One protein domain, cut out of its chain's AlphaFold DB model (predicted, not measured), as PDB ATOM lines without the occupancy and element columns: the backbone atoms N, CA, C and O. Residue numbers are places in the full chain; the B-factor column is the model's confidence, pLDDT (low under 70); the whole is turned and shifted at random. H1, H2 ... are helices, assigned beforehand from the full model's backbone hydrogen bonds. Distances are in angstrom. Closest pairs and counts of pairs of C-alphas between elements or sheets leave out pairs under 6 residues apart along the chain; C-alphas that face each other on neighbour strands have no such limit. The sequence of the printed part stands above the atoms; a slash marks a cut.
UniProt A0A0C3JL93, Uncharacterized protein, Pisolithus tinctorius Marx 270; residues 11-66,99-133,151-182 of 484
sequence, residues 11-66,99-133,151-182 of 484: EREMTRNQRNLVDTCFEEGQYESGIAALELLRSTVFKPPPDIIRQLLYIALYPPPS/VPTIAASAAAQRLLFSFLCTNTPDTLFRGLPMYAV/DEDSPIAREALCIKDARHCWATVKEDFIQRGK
ATOM      1  N   GLU A  11     -13.495  29.382   3.442       92.19
ATOM      2  CA  GLU A  11     -13.641  30.815   3.683       92.19
ATOM      3  C   GLU A  11     -15.026  31.118   4.278       92.19
ATOM      4  O   GLU A  11     -16.071  30.805   3.696       92.19
ATOM      5  N   ARG A  12     -15.045  31.775   5.438       93.69
ATOM      6  CA  ARG A  12     -16.256  32.197   6.152       93.69
ATOM      7  C   ARG A  12     -16.694  33.584   5.699       93.69
ATOM      8  O   ARG A  12     -15.860  34.441   5.434       93.69
ATOM      9  N   GLU A  13     -18.001  33.828   5.647       93.06
ATOM     10  CA  GLU A  13     -18.522  35.178   5.389       93.06
ATOM     11  C   GLU A  13     -17.985  36.170   6.433       93.06
ATOM     12  O   GLU A  13     -17.903  35.845   7.625       93.06
ATOM     13  N   MET A  14     -17.630  37.381   5.995       93.38
ATOM     14  CA  MET A  14     -17.320  38.477   6.914       93.38
ATOM     15  C   MET A  14     -18.471  38.693   7.902       93.38
ATOM     16  O   MET A  14     -19.653  38.613   7.562       93.38
ATOM     17  N   THR A  15     -18.126  38.994   9.154       94.31
ATOM     18  CA  THR A  15     -19.134  39.276  10.179       94.31
ATOM     19  C   THR A  15     -19.882  40.570   9.859       94.31
ATOM     20  O   THR A  15     -19.332  41.495   9.258       94.31
ATOM     21  N   ARG A  16     -21.127  40.685  10.338       93.12
ATOM     22  CA  ARG A  16     -21.942  41.898  10.164       93.12
ATOM     23  C   ARG A  16     -21.221  43.171  10.623       93.12
ATOM     24  O   ARG A  16     -21.311  44.184   9.953       93.12
ATOM     25  N   ASN A  17     -20.474  43.113  11.726       95.06
ATOM     26  CA  ASN A  17     -19.740  44.274  12.242       95.06
ATOM     27  C   ASN A  17     -18.607  44.708  11.302       95.06
ATOM     28  O   ASN A  17     -18.402  45.900  11.103       95.06
ATOM     29  N   GLN A  18     -17.888  43.745  10.718       94.38
ATOM     30  CA  GLN A  18     -16.828  44.014   9.744       94.38
ATOM     31  C   GLN A  18     -17.396  44.599   8.448       94.38
ATOM     32  O   GLN A  18     -16.827  45.545   7.916       94.38
ATOM     33  N   ARG A  19     -18.531  44.066   7.976       94.06
ATOM     34  CA  ARG A  19     -19.266  44.601   6.824       94.06
ATOM     35  C   ARG A  19     -19.739  46.036   7.083       94.06
ATOM     36  O   ARG A  19     -19.348  46.936   6.351       94.06
ATOM     37  N   ASN A  20     -20.455  46.262   8.185       94.06
ATOM     38  CA  ASN A  20     -20.984  47.579   8.552       94.06
ATOM     39  C   ASN A  20     -19.893  48.661   8.646       94.06
ATOM     40  O   ASN A  20     -20.166  49.819   8.341       94.06
ATOM     41  N   LEU A  21     -18.674  48.307   9.078       95.69
ATOM     42  CA  LEU A  21     -17.551  49.248   9.139       95.69
ATOM     43  C   LEU A  21     -17.192  49.795   7.751       95.69
ATOM     44  O   LEU A  21     -16.954  50.989   7.610       95.69
ATOM     45  N   VAL A  22     -17.157  48.926   6.742       95.69
ATOM     46  CA  VAL A  22     -16.835  49.303   5.359       95.69
ATOM     47  C   VAL A  22     -18.013  50.036   4.722       95.69
ATOM     48  O   VAL A  22     -17.816  51.100   4.136       95.69
ATOM     49  N   ASP A  23     -19.229  49.517   4.912       94.19
ATOM     50  CA  ASP A  23     -20.451  50.097   4.348       94.19
ATOM     51  C   ASP A  23     -20.670  51.533   4.845       94.19
ATOM     52  O   ASP A  23     -20.914  52.420   4.036       94.19
ATOM     53  N   THR A  24     -20.451  51.804   6.140       94.75
ATOM     54  CA  THR A  24     -20.570  53.167   6.699       94.75
ATOM     55  C   THR A  24     -19.601  54.141   6.018       94.75
ATOM     56  O   THR A  24     -19.985  55.249   5.652       94.75
ATOM     57  N   CYS A  25     -18.345  53.738   5.788       95.75
ATOM     58  CA  CYS A  25     -17.381  54.591   5.086       95.75
ATOM     59  C   CYS A  25     -17.797  54.852   3.631       95.75
ATOM     60  O   CYS A  25     -17.635  55.965   3.134       95.75
ATOM     61  N   PHE A  26     -18.324  53.839   2.946       95.00
ATOM     62  CA  PHE A  26     -18.785  53.948   1.563       95.00
ATOM     63  C   PHE A  26     -20.057  54.801   1.434       95.00
ATOM     64  O   PHE A  26     -20.151  55.611   0.512       95.00
ATOM     65  N   GLU A  27     -20.987  54.701   2.384       92.31
ATOM     66  CA  GLU A  27     -22.178  55.554   2.488       92.31
ATOM     67  C   GLU A  27     -21.829  57.027   2.727       92.31
ATOM     68  O   GLU A  27     -22.484  57.921   2.191       92.31
ATOM     69  N   GLU A  28     -20.771  57.292   3.496       92.06
ATOM     70  CA  GLU A  28     -20.262  58.641   3.759       92.06
ATOM     71  C   GLU A  28     -19.372  59.192   2.629       92.06
ATOM     72  O   GLU A  28     -18.908  60.331   2.713       92.06
ATOM     73  N   GLY A  29     -19.121  58.415   1.567       92.56
ATOM     74  CA  GLY A  29     -18.223  58.799   0.470       92.56
ATOM     75  C   GLY A  29     -16.739  58.803   0.842       92.56
ATOM     76  O   GLY A  29     -15.913  59.302   0.081       92.56
ATOM     77  N   GLN A  30     -16.378  58.242   1.996       95.44
ATOM     78  CA  GLN A  30     -15.000  58.095   2.462       95.44
ATOM     79  C   GLN A  30     -14.386  56.806   1.902       95.44
ATOM     80  O   GLN A  30     -14.016  55.888   2.642       95.44
ATOM     81  N   TYR A  31     -14.306  56.715   0.574       97.06
ATOM     82  CA  TYR A  31     -13.903  55.492  -0.121       97.06
ATOM     83  C   TYR A  31     -12.504  55.014   0.277       97.06
ATOM     84  O   TYR A  31     -12.314  53.826   0.515       97.06
ATOM     85  N   GLU A  32     -11.531  55.913   0.423       97.94
ATOM     86  CA  GLU A  32     -10.168  55.571   0.834       97.94
ATOM     87  C   GLU A  32     -10.132  54.954   2.235       97.94
ATOM     88  O   GLU A  32      -9.453  53.947   2.444       97.94
ATOM     89  N   SER A  33     -10.892  55.518   3.179       97.94
ATOM     90  CA  SER A  33     -11.013  54.991   4.543       97.94
ATOM     91  C   SER A  33     -11.679  53.616   4.549       97.94
ATOM     92  O   SER A  33     -11.188  52.706   5.215       97.94
ATOM     93  N   GLY A  34     -12.750  53.437   3.768       97.94
ATOM     94  CA  GLY A  34     -13.436  52.149   3.634       97.94
ATOM     95  C   GLY A  34     -12.544  51.071   3.014       97.94
ATOM     96  O   GLY A  34     -12.471  49.955   3.527       97.94
ATOM     97  N   ILE A  35     -11.784  51.415   1.970       98.50
ATOM     98  CA  ILE A  35     -10.808  50.519   1.331       98.50
ATOM     99  C   ILE A  35      -9.673  50.172   2.302       98.50
ATOM    100  O   ILE A  35      -9.281  49.011   2.392       98.50
ATOM    101  N   ALA A  36      -9.161  51.143   3.063       98.44
ATOM    102  CA  ALA A  36      -8.135  50.896   4.074       98.44
ATOM    103  C   ALA A  36      -8.646  49.984   5.202       98.44
ATOM    104  O   ALA A  36      -7.942  49.064   5.616       98.44
ATOM    105  N   ALA A  37      -9.883  50.188   5.668       98.06
ATOM    106  CA  ALA A  37     -10.521  49.303   6.636       98.06
ATOM    107  C   ALA A  37     -10.673  47.880   6.075       98.06
ATOM    108  O   ALA A  37     -10.349  46.911   6.759       98.06
ATOM    109  N   LEU A  38     -11.095  47.745   4.816       97.75
ATOM    110  CA  LEU A  38     -11.230  46.451   4.155       97.75
ATOM    111  C   LEU A  38      -9.874  45.739   3.972       97.75
ATOM    112  O   LEU A  38      -9.795  44.531   4.178       97.75
ATOM    113  N   GLU A  39      -8.795  46.471   3.675       98.00
ATOM    114  CA  GLU A  39      -7.426  45.930   3.634       98.00
ATOM    115  C   GLU A  39      -6.982  45.397   5.007       98.00
ATOM    116  O   GLU A  39      -6.385  44.326   5.075       98.00
ATOM    117  N   LEU A  40      -7.320  46.082   6.106       97.69
ATOM    118  CA  LEU A  40      -7.030  45.607   7.470       97.69
ATOM    119  C   LEU A  40      -7.846  44.365   7.859       97.69
ATOM    120  O   LEU A  40      -7.399  43.557   8.673       97.69
ATOM    121  N   LEU A  41      -9.049  44.218   7.300       96.81
ATOM    122  CA  LEU A  41      -9.944  43.081   7.536       96.81
ATOM    123  C   LEU A  41      -9.644  41.873   6.638       96.81
ATOM    124  O   LEU A  41     -10.140  40.771   6.896       96.81
ATOM    125  N   ARG A  42      -8.840  42.067   5.589       96.19
ATOM    126  CA  ARG A  42      -8.464  41.031   4.630       96.19
ATOM    127  C   ARG A  42      -7.756  39.875   5.335       96.19
ATOM    128  O   ARG A  42      -6.783  40.051   6.060       96.19
ATOM    129  N   SER A  43      -8.224  38.657   5.085       95.50
ATOM    130  CA  SER A  43      -7.627  37.439   5.633       95.50
ATOM    131  C   SER A  43      -7.915  36.245   4.727       95.50
ATOM    132  O   SER A  43      -8.780  36.315   3.861       95.50
ATOM    133  N   THR A  44      -7.211  35.135   4.937       94.94
ATOM    134  CA  THR A  44      -7.490  33.865   4.243       94.94
ATOM    135  C   THR A  44      -8.692  33.116   4.824       94.94
ATOM    136  O   THR A  44      -9.130  32.126   4.254       94.94
ATOM    137  N   VAL A  45      -9.196  33.549   5.986       95.06
ATOM    138  CA  VAL A  45     -10.298  32.895   6.708       95.06
ATOM    139  C   VAL A  45     -11.633  33.535   6.366       95.06
ATOM    140  O   VAL A  45     -12.642  32.839   6.326       95.06
ATOM    141  N   PHE A  46     -11.650  34.849   6.137       94.88
ATOM    142  CA  PHE A  46     -12.859  35.592   5.813       94.88
ATOM    143  C   PHE A  46     -12.883  35.988   4.342       94.88
ATOM    144  O   PHE A  46     -11.894  36.496   3.810       94.88
ATOM    145  N   LYS A  47     -14.034  35.798   3.703       94.69
ATOM    146  CA  LYS A  47     -14.281  36.260   2.341       94.69
ATOM    147  C   LYS A  47     -15.108  37.546   2.320       94.69
ATOM    148  O   LYS A  47     -16.066  37.658   3.093       94.69
ATOM    149  N   PRO A  48     -14.754  38.502   1.445       94.94
ATOM    150  CA  PRO A  48     -15.530  39.715   1.265       94.94
ATOM    151  C   PRO A  48     -16.911  39.407   0.656       94.94
ATOM    152  O   PRO A  48     -17.000  38.582  -0.257       94.94
ATOM    153  N   PRO A  49     -17.976  40.079   1.126       94.75
ATOM    154  CA  PRO A  49     -19.295  40.030   0.509       94.75
ATOM    155  C   PRO A  49     -19.270  40.417  -0.987       94.75
ATOM    156  O   PRO A  49     -18.480  41.280  -1.392       94.75
ATOM    157  N   PRO A  50     -20.131  39.816  -1.830       94.88
ATOM    158  CA  PRO A  50     -20.132  40.050  -3.279       94.88
ATOM    159  C   PRO A  50     -20.496  41.492  -3.671       94.88
ATOM    160  O   PRO A  50     -20.036  41.998  -4.693       94.88
ATOM    161  N   ASP A  51     -21.318  42.172  -2.877       94.25
ATOM    162  CA  ASP A  51     -21.642  43.595  -3.007       94.25
ATOM    163  C   ASP A  51     -20.433  44.498  -2.748       94.25
ATOM    164  O   ASP A  51     -20.210  45.433  -3.515       94.25
ATOM    165  N   ILE A  52     -19.602  44.181  -1.753       95.38
ATOM    166  CA  ILE A  52     -18.363  44.923  -1.488       95.38
ATOM    167  C   ILE A  52     -17.374  44.745  -2.645       95.38
ATOM    168  O   ILE A  52     -16.764  45.719  -3.083       95.38
ATOM    169  N   ILE A  53     -17.248  43.534  -3.201       97.00
ATOM    170  CA  ILE A  53     -16.415  43.307  -4.394       97.00
ATOM    171  C   ILE A  53     -16.924  44.117  -5.595       97.00
ATOM    172  O   ILE A  53     -16.118  44.732  -6.294       97.00
ATOM    173  N   ARG A  54     -18.245  44.176  -5.817       96.50
ATOM    174  CA  ARG A  54     -18.842  45.017  -6.872       96.50
ATOM    175  C   ARG A  54     -18.522  46.491  -6.687       96.50
ATOM    176  O   ARG A  54     -18.091  47.134  -7.636       96.50
ATOM    177  N   GLN A  55     -18.707  47.014  -5.477       96.81
ATOM    178  CA  GLN A  55     -18.402  48.408  -5.158       96.81
ATOM    179  C   GLN A  55     -16.912  48.709  -5.370       96.81
ATOM    180  O   GLN A  55     -16.569  49.715  -5.987       96.81
ATOM    181  N   LEU A  56     -16.024  47.800  -4.955       97.94
ATOM    182  CA  LEU A  56     -14.582  47.935  -5.157       97.94
ATOM    183  C   LEU A  56     -14.203  47.941  -6.646       97.94
ATOM    184  O   LEU A  56     -13.382  48.754  -7.067       97.94
ATOM    185  N   LEU A  57     -14.821  47.071  -7.450       98.19
ATOM    186  CA  LEU A  57     -14.644  47.052  -8.903       98.19
ATOM    187  C   LEU A  57     -15.166  48.329  -9.557       98.19
ATOM    188  O   LEU A  57     -14.491  48.871 -10.425       98.19
ATOM    189  N   TYR A  58     -16.322  48.834  -9.128       97.75
ATOM    190  CA  TYR A  58     -16.869  50.091  -9.629       97.75
ATOM    191  C   TYR A  58     -15.929  51.266  -9.330       97.75
ATOM    192  O   TYR A  58     -15.601  52.030 -10.231       97.75
ATOM    193  N   ILE A  59     -15.414  51.363  -8.098       98.12
ATOM    194  CA  ILE A  59     -14.421  52.378  -7.710       98.12
ATOM    195  C   ILE A  59     -13.138  52.235  -8.548       98.12
ATOM    196  O   ILE A  59     -12.591  53.234  -9.017       98.12
ATOM    197  N   ALA A  60     -12.660  51.007  -8.770       98.38
ATOM    198  CA  ALA A  60     -11.460  50.727  -9.559       98.38
ATOM    199  C   ALA A  60     -11.616  51.027 -11.063       98.38
ATOM    200  O   ALA A  60     -10.618  51.340 -11.716       98.38
ATOM    201  N   LEU A  61     -12.839  50.911 -11.592       97.75
ATOM    202  CA  LEU A  61     -13.225  51.207 -12.975       97.75
ATOM    203  C   LEU A  61     -13.712  52.651 -13.162       97.75
ATOM    204  O   LEU A  61     -14.080  53.021 -14.273       97.75
ATOM    205  N   TYR A  62     -13.755  53.466 -12.107       97.19
ATOM    206  CA  TYR A  62     -14.256  54.827 -12.234       97.19
ATOM    207  C   TYR A  62     -13.294  55.676 -13.087       97.19
ATOM    208  O   TYR A  62     -12.089  55.691 -12.808       97.19
ATOM    209  N   PRO A  63     -13.779  56.380 -14.127       95.44
ATOM    210  CA  PRO A  63     -12.912  57.133 -15.023       95.44
ATOM    211  C   PRO A  63     -12.251  58.320 -14.299       95.44
ATOM    212  O   PRO A  63     -12.919  59.021 -13.529       95.44
ATOM    213  N   PRO A  64     -10.955  58.595 -14.553       94.06
ATOM    214  CA  PRO A  64     -10.306  59.800 -14.046       94.06
ATOM    215  C   PRO A  64     -10.964  61.062 -14.642       94.06
ATOM    216  O   PRO A  64     -11.552  60.987 -15.725       94.06
ATOM    217  N   PRO A  65     -10.886  62.223 -13.960       90.25
ATOM    218  CA  PRO A  65     -11.387  63.484 -14.501       90.25
ATOM    219  C   PRO A  65     -10.725  63.780 -15.852       90.25
ATOM    220  O   PRO A  65      -9.519  63.584 -16.024       90.25
ATOM    221  N   SER A  66     -11.526  64.214 -16.826       85.12
ATOM    222  CA  SER A  66     -11.002  64.597 -18.132       85.12
ATOM    223  C   SER A  66     -10.304  65.956 -18.017       85.12
ATOM    224  O   SER A  66     -10.829  66.874 -17.395       85.12
ATOM    225  N   VAL A  99     -18.474  60.831  -5.812       91.81
ATOM    226  CA  VAL A  99     -17.617  60.463  -6.934       91.81
ATOM    227  C   VAL A  99     -16.322  59.864  -6.394       91.81
ATOM    228  O   VAL A  99     -15.634  60.534  -5.620       91.81
ATOM    229  N   PRO A 100     -15.961  58.632  -6.792       95.19
ATOM    230  CA  PRO A 100     -14.666  58.062  -6.456       95.19
ATOM    231  C   PRO A 100     -13.511  58.976  -6.875       95.19
ATOM    232  O   PRO A 100     -13.453  59.468  -8.004       95.19
ATOM    233  N   THR A 101     -12.583  59.214  -5.950       94.81
ATOM    234  CA  THR A 101     -11.358  59.965  -6.230       94.81
ATOM    235  C   THR A 101     -10.356  59.080  -6.978       94.81
ATOM    236  O   THR A 101     -10.390  57.851  -6.881       94.81
ATOM    237  N   ILE A 102      -9.378  59.692  -7.651       96.12
ATOM    238  CA  ILE A 102      -8.264  58.957  -8.279       96.12
ATOM    239  C   ILE A 102      -7.506  58.114  -7.233       96.12
ATOM    240  O   ILE A 102      -7.085  56.989  -7.511       96.12
ATOM    241  N   ALA A 103      -7.355  58.636  -6.009       97.44
ATOM    242  CA  ALA A 103      -6.696  57.935  -4.910       97.44
ATOM    243  C   ALA A 103      -7.496  56.703  -4.457       97.44
ATOM    244  O   ALA A 103      -6.903  55.641  -4.243       97.44
ATOM    245  N   ALA A 104      -8.824  56.816  -4.373       97.69
ATOM    246  CA  ALA A 104      -9.717  55.702  -4.083       97.69
ATOM    247  C   ALA A 104      -9.659  54.635  -5.184       97.69
ATOM    248  O   ALA A 104      -9.489  53.461  -4.864       97.69
ATOM    249  N   SER A 105      -9.696  55.020  -6.465       98.19
ATOM    250  CA  SER A 105      -9.555  54.082  -7.589       98.19
ATOM    251  C   SER A 105      -8.227  53.320  -7.539       98.19
ATOM    252  O   SER A 105      -8.211  52.092  -7.638       98.19
ATOM    253  N   ALA A 106      -7.109  54.008  -7.288       98.31
ATOM    254  CA  ALA A 106      -5.800  53.368  -7.147       98.31
ATOM    255  C   ALA A 106      -5.707  52.461  -5.904       98.31
ATOM    256  O   ALA A 106      -5.084  51.396  -5.940       98.31
ATOM    257  N   ALA A 107      -6.313  52.857  -4.779       98.50
ATOM    258  CA  ALA A 107      -6.388  52.025  -3.580       98.50
ATOM    259  C   ALA A 107      -7.241  50.769  -3.817       98.50
ATOM    260  O   ALA A 107      -6.825  49.677  -3.432       98.50
ATOM    261  N   ALA A 108      -8.369  50.907  -4.516       98.62
ATOM    262  CA  ALA A 108      -9.256  49.805  -4.862       98.62
ATOM    263  C   ALA A 108      -8.566  48.780  -5.762       98.62
ATOM    264  O   ALA A 108      -8.600  47.585  -5.473       98.62
ATOM    265  N   GLN A 109      -7.863  49.246  -6.798       98.50
ATOM    266  CA  GLN A 109      -7.058  48.388  -7.666       98.50
ATOM    267  C   GLN A 109      -6.021  47.602  -6.855       98.50
ATOM    268  O   GLN A 109      -5.957  46.380  -6.964       98.50
ATOM    269  N   ARG A 110      -5.249  48.267  -5.983       98.62
ATOM    270  CA  ARG A 110      -4.265  47.585  -5.123       98.62
ATOM    271  C   ARG A 110      -4.911  46.524  -4.232       98.62
ATOM    272  O   ARG A 110      -4.409  45.404  -4.192       98.62
ATOM    273  N   LEU A 111      -6.027  46.847  -3.579       98.56
ATOM    274  CA  LEU A 111      -6.742  45.911  -2.712       98.56
ATOM    275  C   LEU A 111      -7.296  44.703  -3.486       98.56
ATOM    276  O   LEU A 111      -7.197  43.577  -3.007       98.56
ATOM    277  N   LEU A 112      -7.808  44.896  -4.707       98.50
ATOM    278  CA  LEU A 112      -8.225  43.795  -5.584       98.50
ATOM    279  C   LEU A 112      -7.065  42.814  -5.837       98.50
ATOM    280  O   LEU A 112      -7.242  41.597  -5.710       98.50
ATOM    281  N   PHE A 113      -5.858  43.312  -6.125       98.44
ATOM    282  CA  PHE A 113      -4.673  42.453  -6.247       98.44
ATOM    283  C   PHE A 113      -4.249  41.829  -4.910       98.44
ATOM    284  O   PHE A 113      -3.855  40.664  -4.891       98.44
ATOM    285  N   SER A 114      -4.372  42.537  -3.787       98.19
ATOM    286  CA  SER A 114      -4.125  41.969  -2.455       98.19
ATOM    287  C   SER A 114      -5.071  40.803  -2.142       98.19
ATOM    288  O   SER A 114      -4.651  39.793  -1.568       98.19
ATOM    289  N   PHE A 115      -6.336  40.900  -2.552       97.88
ATOM    290  CA  PHE A 115      -7.326  39.840  -2.387       97.88
ATOM    291  C   PHE A 115      -6.992  38.578  -3.185       97.88
ATOM    292  O   PHE A 115      -7.230  37.475  -2.694       97.88
ATOM    293  N   LEU A 116      -6.354  38.695  -4.354       97.06
ATOM    294  CA  LEU A 116      -5.857  37.525  -5.091       97.06
ATOM    295  C   LEU A 116      -4.850  36.702  -4.281       97.06
ATOM    296  O   LEU A 116      -4.715  35.503  -4.519       97.06
ATOM    297  N   CYS A 117      -4.144  37.308  -3.327       96.19
ATOM    298  CA  CYS A 117      -3.185  36.606  -2.480       96.19
ATOM    299  C   CYS A 117      -3.852  35.894  -1.296       96.19
ATOM    300  O   CYS A 117      -3.329  34.881  -0.839       96.19
ATOM    301  N   THR A 118      -4.994  36.386  -0.806       96.06
ATOM    302  CA  THR A 118      -5.661  35.834   0.386       96.06
ATOM    303  C   THR A 118      -6.874  34.977   0.093       96.06
ATOM    304  O   THR A 118      -7.130  34.054   0.856       96.06
ATOM    305  N   ASN A 119      -7.590  35.243  -0.996       96.56
ATOM    306  CA  ASN A 119      -8.907  34.664  -1.226       96.56
ATOM    307  C   ASN A 119      -8.966  33.766  -2.459       96.56
ATOM    308  O   ASN A 119      -8.119  33.839  -3.359       96.56
ATOM    309  N   THR A 120      -9.956  32.878  -2.493       96.38
ATOM    310  CA  THR A 120     -10.174  31.991  -3.639       96.38
ATOM    311  C   THR A 120     -10.747  32.754  -4.843       96.38
ATOM    312  O   THR A 120     -11.473  33.734  -4.663       96.38
ATOM    313  N   PRO A 121     -10.445  32.325  -6.085       97.06
ATOM    314  CA  PRO A 121     -11.031  32.917  -7.286       97.06
ATOM    315  C   PRO A 121     -12.558  32.920  -7.259       97.06
ATOM    316  O   PRO A 121     -13.154  33.950  -7.549       97.06
ATOM    317  N   ASP A 122     -13.174  31.806  -6.843       95.62
ATOM    318  CA  ASP A 122     -14.631  31.665  -6.740       95.62
ATOM    319  C   ASP A 122     -15.239  32.783  -5.893       95.62
ATOM    320  O   ASP A 122     -16.112  33.502  -6.367       95.62
ATOM    321  N   THR A 123     -14.708  32.999  -4.687       95.00
ATOM    322  CA  THR A 123     -15.123  34.071  -3.777       95.00
ATOM    323  C   THR A 123     -15.051  35.455  -4.417       95.00
ATOM    324  O   THR A 123     -16.008  36.223  -4.331       95.00
ATOM    325  N   LEU A 124     -13.932  35.781  -5.069       96.19
ATOM    326  CA  LEU A 124     -13.736  37.097  -5.682       96.19
ATOM    327  C   LEU A 124     -14.619  37.301  -6.912       96.19
ATOM    328  O   LEU A 124     -14.931  38.431  -7.272       96.19
ATOM    329  N   PHE A 125     -15.035  36.215  -7.550       95.00
ATOM    330  CA  PHE A 125     -15.824  36.271  -8.766       95.00
ATOM    331  C   PHE A 125     -17.335  36.364  -8.509       95.00
ATOM    332  O   PHE A 125     -18.081  36.733  -9.410       95.00
ATOM    333  N   ARG A 126     -17.803  36.141  -7.271       92.62
ATOM    334  CA  ARG A 126     -19.236  36.241  -6.899       92.62
ATOM    335  C   ARG A 126     -19.838  37.630  -7.095       92.62
ATOM    336  O   ARG A 126     -21.053  37.763  -7.187       92.62
ATOM    337  N   GLY A 127     -19.004  38.669  -7.120       89.56
ATOM    338  CA  GLY A 127     -19.444  40.030  -7.424       89.56
ATOM    339  C   GLY A 127     -19.696  40.279  -8.916       89.56
ATOM    340  O   GLY A 127     -20.235  41.316  -9.279       89.56
ATOM    341  N   LEU A 128     -19.302  39.375  -9.807       93.88
ATOM    342  CA  LEU A 128     -19.352  39.603 -11.248       93.88
ATOM    343  C   LEU A 128     -20.578  38.950 -11.892       93.88
ATOM    344  O   LEU A 128     -21.149  38.006 -11.340       93.88
ATOM    345  N   PRO A 129     -20.992  39.433 -13.076       90.31
ATOM    346  CA  PRO A 129     -22.066  38.797 -13.818       90.31
ATOM    347  C   PRO A 129     -21.651  37.377 -14.202       90.31
ATOM    348  O   PRO A 129     -20.571  37.153 -14.745       90.31
ATOM    349  N   MET A 130     -22.520  36.406 -13.940       86.75
ATOM    350  CA  MET A 130     -22.319  35.011 -14.322       86.75
ATOM    351  C   MET A 130     -23.541  34.522 -15.083       86.75
ATOM    352  O   MET A 130     -24.679  34.733 -14.659       86.75
ATOM    353  N   TYR A 131     -23.323  33.826 -16.200       82.88
ATOM    354  CA  TYR A 131     -24.418  33.105 -16.832       82.88
ATOM    355  C   TYR A 131     -24.818  31.953 -15.921       82.88
ATOM    356  O   TYR A 131     -24.025  31.030 -15.711       82.88
ATOM    357  N   ALA A 132     -26.043  32.018 -15.394       69.38
ATOM    358  CA  ALA A 132     -26.607  30.957 -14.577       69.38
ATOM    359  C   ALA A 132     -26.430  29.616 -15.297       69.38
ATOM    360  O   ALA A 132     -26.830  29.453 -16.454       69.38
ATOM    361  N   VAL A 133     -25.788  28.667 -14.620       68.44
ATOM    362  CA  VAL A 133     -25.733  27.287 -15.089       68.44
ATOM    363  C   VAL A 133     -27.148  26.754 -14.932       68.44
ATOM    364  O   VAL A 133     -27.595  26.496 -13.820       68.44
ATOM    365  N   ASP A 151     -28.809  46.177   0.248       58.16
ATOM    366  CA  ASP A 151     -27.859  46.634  -0.777       58.16
ATOM    367  C   ASP A 151     -28.254  47.980  -1.433       58.16
ATOM    368  O   ASP A 151     -27.467  48.528  -2.204       58.16
ATOM    369  N   GLU A 152     -29.452  48.525  -1.176       64.06
ATOM    370  CA  GLU A 152     -29.943  49.728  -1.880       64.06
ATOM    371  C   GLU A 152     -29.695  51.055  -1.144       64.06
ATOM    372  O   GLU A 152     -29.827  52.120  -1.755       64.06
ATOM    373  N   ASP A 153     -29.310  51.021   0.133       77.44
ATOM    374  CA  ASP A 153     -29.197  52.245   0.939       77.44
ATOM    375  C   ASP A 153     -27.944  53.067   0.582       77.44
ATOM    376  O   ASP A 153     -27.976  54.303   0.590       77.44
ATOM    377  N   SER A 154     -26.860  52.406   0.166       85.69
ATOM    378  CA  SER A 154     -25.612  53.079  -0.198       85.69
ATOM    379  C   SER A 154     -25.634  53.610  -1.645       85.69
ATOM    380  O   SER A 154     -25.982  52.880  -2.583       85.69
ATOM    381  N   PRO A 155     -25.245  54.880  -1.894       89.62
ATOM    382  CA  PRO A 155     -25.211  55.449  -3.241       89.62
ATOM    383  C   PRO A 155     -24.265  54.678  -4.168       89.62
ATOM    384  O   PRO A 155     -24.642  54.368  -5.296       89.62
ATOM    385  N   ILE A 156     -23.087  54.296  -3.672       92.62
ATOM    386  CA  ILE A 156     -22.096  53.550  -4.449       92.62
ATOM    387  C   ILE A 156     -22.543  52.108  -4.715       92.62
ATOM    388  O   ILE A 156     -22.282  51.579  -5.793       92.62
ATOM    389  N   ALA A 157     -23.275  51.483  -3.787       92.31
ATOM    390  CA  ALA A 157     -23.825  50.144  -3.985       92.31
ATOM    391  C   ALA A 157     -24.848  50.125  -5.129       92.31
ATOM    392  O   ALA A 157     -24.795  49.235  -5.980       92.31
ATOM    393  N   ARG A 158     -25.710  51.152  -5.202       91.75
ATOM    394  CA  ARG A 158     -26.658  51.343  -6.310       91.75
ATOM    395  C   ARG A 158     -25.958  51.570  -7.643       91.75
ATOM    396  O   ARG A 158     -26.362  50.982  -8.642       91.75
ATOM    397  N   GLU A 159     -24.914  52.393  -7.673       92.31
ATOM    398  CA  GLU A 159     -24.144  52.625  -8.898       92.31
ATOM    399  C   GLU A 159     -23.413  51.354  -9.360       92.31
ATOM    400  O   GLU A 159     -23.472  50.997 -10.537       92.31
ATOM    401  N   ALA A 160     -22.828  50.599  -8.428       94.69
ATOM    402  CA  ALA A 160     -22.137  49.343  -8.707       94.69
ATOM    403  C   ALA A 160     -23.062  48.208  -9.193       94.69
ATOM    404  O   ALA A 160     -22.571  47.182  -9.677       94.69
ATOM    405  N   LEU A 161     -24.394  48.364  -9.121       93.25
ATOM    406  CA  LEU A 161     -25.335  47.421  -9.739       93.25
ATOM    407  C   LEU A 161     -25.141  47.325 -11.255       93.25
ATOM    408  O   LEU A 161     -25.374  46.253 -11.809       93.25
ATOM    409  N   CYS A 162     -24.620  48.366 -11.916       94.12
ATOM    410  CA  CYS A 162     -24.345  48.319 -13.353       94.12
ATOM    411  C   CYS A 162     -23.397  47.167 -13.740       94.12
ATOM    412  O   CYS A 162     -23.537  46.592 -14.816       94.12
ATOM    413  N   ILE A 163     -22.472  46.779 -12.849       95.50
ATOM    414  CA  ILE A 163     -21.573  45.631 -13.036       95.50
ATOM    415  C   ILE A 163     -22.354  44.320 -12.982       95.50
ATOM    416  O   ILE A 163     -22.123  43.441 -13.806       95.50
ATOM    417  N   LYS A 164     -23.295  44.193 -12.040       93.06
ATOM    418  CA  LYS A 164     -24.164  43.012 -11.923       93.06
ATOM    419  C   LYS A 164     -25.072  42.866 -13.146       93.06
ATOM    420  O   LYS A 164     -25.287  41.751 -13.612       93.06
ATOM    421  N   ASP A 165     -25.568  43.987 -13.661       91.88
ATOM    422  CA  ASP A 165     -26.450  44.042 -14.828       91.88
ATOM    423  C   ASP A 165     -25.692  43.906 -16.160       91.88
ATOM    424  O   ASP A 165     -26.303  43.745 -17.223       91.88
ATOM    425  N   ALA A 166     -24.357  43.954 -16.131       94.50
ATOM    426  CA  ALA A 166     -23.543  43.732 -17.310       94.50
ATOM    427  C   ALA A 166     -23.704  42.292 -17.813       94.50
ATOM    428  O   ALA A 166     -23.809  41.333 -17.057       94.50
ATOM    429  N   ARG A 167     -23.681  42.120 -19.135       90.94
ATOM    430  CA  ARG A 167     -23.885  40.806 -19.759       90.94
ATOM    431  C   ARG A 167     -22.787  39.790 -19.402       90.94
ATOM    432  O   ARG A 167     -23.054  38.596 -19.334       90.94
ATOM    433  N   HIS A 168     -21.554  40.260 -19.248       93.56
ATOM    434  CA  HIS A 168     -20.363  39.479 -18.905       93.56
ATOM    435  C   HIS A 168     -19.271  40.442 -18.414       93.56
ATOM    436  O   HIS A 168     -19.317  41.634 -18.736       93.56
ATOM    437  N   CYS A 169     -18.247  39.947 -17.717       96.38
ATOM    438  CA  CYS A 169     -17.172  40.793 -17.180       96.38
ATOM    439  C   CYS A 169     -16.442  41.607 -18.266       96.38
ATOM    440  O   CYS A 169     -16.063  42.747 -18.034       96.38
ATOM    441  N   TRP A 170     -16.338  41.106 -19.503       97.06
ATOM    442  CA  TRP A 170     -15.699  41.856 -20.599       97.06
ATOM    443  C   TRP A 170     -16.426  43.145 -20.986       97.06
ATOM    444  O   TRP A 170     -15.840  44.008 -21.628       97.06
ATOM    445  N   ALA A 171     -17.710  43.283 -20.641       96.44
ATOM    446  CA  ALA A 171     -18.457  44.501 -20.927       96.44
ATOM    447  C   ALA A 171     -18.064  45.627 -19.964       96.44
ATOM    448  O   ALA A 171     -18.181  46.789 -20.334       96.44
ATOM    449  N   THR A 172     -17.563  45.291 -18.770       97.06
ATOM    450  CA  THR A 172     -17.260  46.273 -17.723       97.06
ATOM    451  C   THR A 172     -15.958  47.031 -17.968       97.06
ATOM    452  O   THR A 172     -15.722  48.050 -17.335       97.06
ATOM    453  N   VAL A 173     -15.097  46.528 -18.858       97.81
ATOM    454  CA  VAL A 173     -13.812  47.159 -19.209       97.81
ATOM    455  C   VAL A 173     -13.887  48.004 -20.477       97.81
ATOM    456  O   VAL A 173     -12.891  48.622 -20.841       97.81
ATOM    457  N   LYS A 174     -15.033  48.018 -21.168       96.62
ATOM    458  CA  LYS A 174     -15.217  48.814 -22.386       96.62
ATOM    459  C   LYS A 174     -15.217  50.302 -22.066       96.62
ATOM    460  O   LYS A 174     -15.633  50.710 -20.980       96.62
ATOM    461  N   GLU A 175     -14.786  51.104 -23.035       93.62
ATOM    462  CA  GLU A 175     -15.007  52.545 -22.970       93.62
ATOM    463  C   GLU A 175     -16.504  52.840 -22.801       93.62
ATOM    464  O   GLU A 175     -17.359  52.079 -23.263       93.62
ATOM    465  N   ASP A 176     -16.808  53.904 -22.059       92.38
ATOM    466  CA  ASP A 176     -18.165  54.355 -21.744       92.38
ATOM    467  C   ASP A 176     -19.032  53.417 -20.889       92.38
ATOM    468  O   ASP A 176     -20.218  53.710 -20.699       92.38
ATOM    469  N   PHE A 177     -18.475  52.335 -20.325       94.69
ATOM    470  CA  PHE A 177     -19.220  51.479 -19.394       94.69
ATOM    471  C   PHE A 177     -19.644  52.241 -18.124       94.69
ATOM    472  O   PHE A 177     -20.813  52.199 -17.742       94.69
ATOM    473  N   ILE A 178     -18.716  52.981 -17.505       94.62
ATOM    474  CA  ILE A 178     -18.994  53.940 -16.425       94.62
ATOM    475  C   ILE A 178     -18.732  55.343 -16.972       94.62
ATOM    476  O   ILE A 178     -17.644  55.626 -17.467       94.62
ATOM    477  N   GLN A 179     -19.728  56.228 -16.879       90.56
ATOM    478  CA  GLN A 179     -19.638  57.603 -17.379       90.56
ATOM    479  C   GLN A 179     -19.713  58.594 -16.221       90.56
ATOM    480  O   GLN A 179     -20.634  58.549 -15.403       90.56
ATOM    481  N   ARG A 180     -18.757  59.527 -16.171       85.31
ATOM    482  CA  ARG A 180     -18.712  60.576 -15.148       85.31
ATOM    483  C   ARG A 180     -19.933  61.491 -15.274       85.31
ATOM    484  O   ARG A 180     -20.329  61.868 -16.373       85.31
ATOM    485  N   GLY A 181     -20.570  61.822 -14.152       77.50
ATOM    486  CA  GLY A 181     -21.665  62.802 -14.096       77.50
ATOM    487  C   GLY A 181     -23.014  62.364 -14.689       77.50
ATOM    488  O   GLY A 181     -24.026  63.010 -14.419       77.50
ATOM    489  N   LYS A 182     -23.085  61.249 -15.424       70.19
ATOM    490  CA  LYS A 182     -24.361  60.623 -15.793       70.19
ATOM    491  C   LYS A 182     -24.776  59.677 -14.675       70.19
ATOM    492  O   LYS A 182     -24.649  58.464 -14.803       70.19
TER     493      LYS A 182
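Overview. This is residues 11 to 66, 99 to 133 and 151 to 182 of the 484 residues of an uncharacterized protein of Pisolithus tinctorius Marx 270 (UniProt A0A0C3JL93). The longest helix, H4, is at one end of a curved row of three helices, H4, H2 and H1, nearly side by side, and this row wraps part of the way round H3, the helix at the core. H6 crosses H3 on another side of it, and the short H5 packs near one end of H3. The printed part has 123 residues with six named helices, H1 to H6 in chain order, and no named strand; its class is all helix. It is compact and rounded, with a radius of gyration of the C-alphas of 13.6 A and spans of 38 by 37 by 27 A.

Along the chain. Find C-alpha 102 at (-8.264, 58.957, -8.279); from there H4, residues 102 to 118, runs 24.8 A to C-alpha 118 at (-5.661, 35.834, 0.386). Look next at H2, residues 31 to 41, 15.1 A long, and H1, residues 16 to 27, 15.7 A long, which begins at C-alpha 16 at (-21.942, 41.898, 10.164). H3 is residues 50 to 60, 15.1 A long. H5 is residues 121 to 125, 6.0 A long, and H6 is residues 155 to 164, 15.2 A long, ending at C-alpha 164 at (-24.164, 43.012, -11.923).

Arrangement. Start at H4, which touches the hub H3 at a steep tilt of 46 degrees, opposite ways; the closest C-alphas are those of Ala 60 and Ser 105, 4.3 A apart. H4 also touches H2, the same way at a shallow tilt of 17 degrees, with C-alphas 32 and 104 closest at 4.9 A. H1 and H2 form a helical hairpin, opposite ways at a shallow tilt of 18 degrees; C-alphas 22 and 34 come closest, at 4.8 A. H6 touches H3, about perpendicular at 83 degrees, with C-alphas 55 and 160 closest at 5.2 A. H5 touches H3, where C-alphas 53 and 124 are closest at 6.9 A. H1 and H3 are near each other, with 8 pairs of C-alphas within 10 A, while H1 and H4 are apart. In H2, H3 and H5 each O i to N i+4 pair is within hydrogen-bond range, against 6 of 8 in H1, 11 of 13 in H4 and 3 of 6 in H6.

Size, cuts and confidence. The C-alphas farthest apart are those of Arg 12 and Ser 66, at 40.8 A. Residues 67 to 98 are not printed, with 13.6 A between C-alphas 66 and 99, nor are residues 134 to 150, with 24.2 A between C-alphas 133 and 151. Of the links printed whole, H1 to H2 and H4 to H5 are tight and H2 to H3 is short. Residues 165 to 182 hold no named element. Mean pLDDT of the printed part is 93.5; residues 132 to 133 and 151 to 152 are under 70.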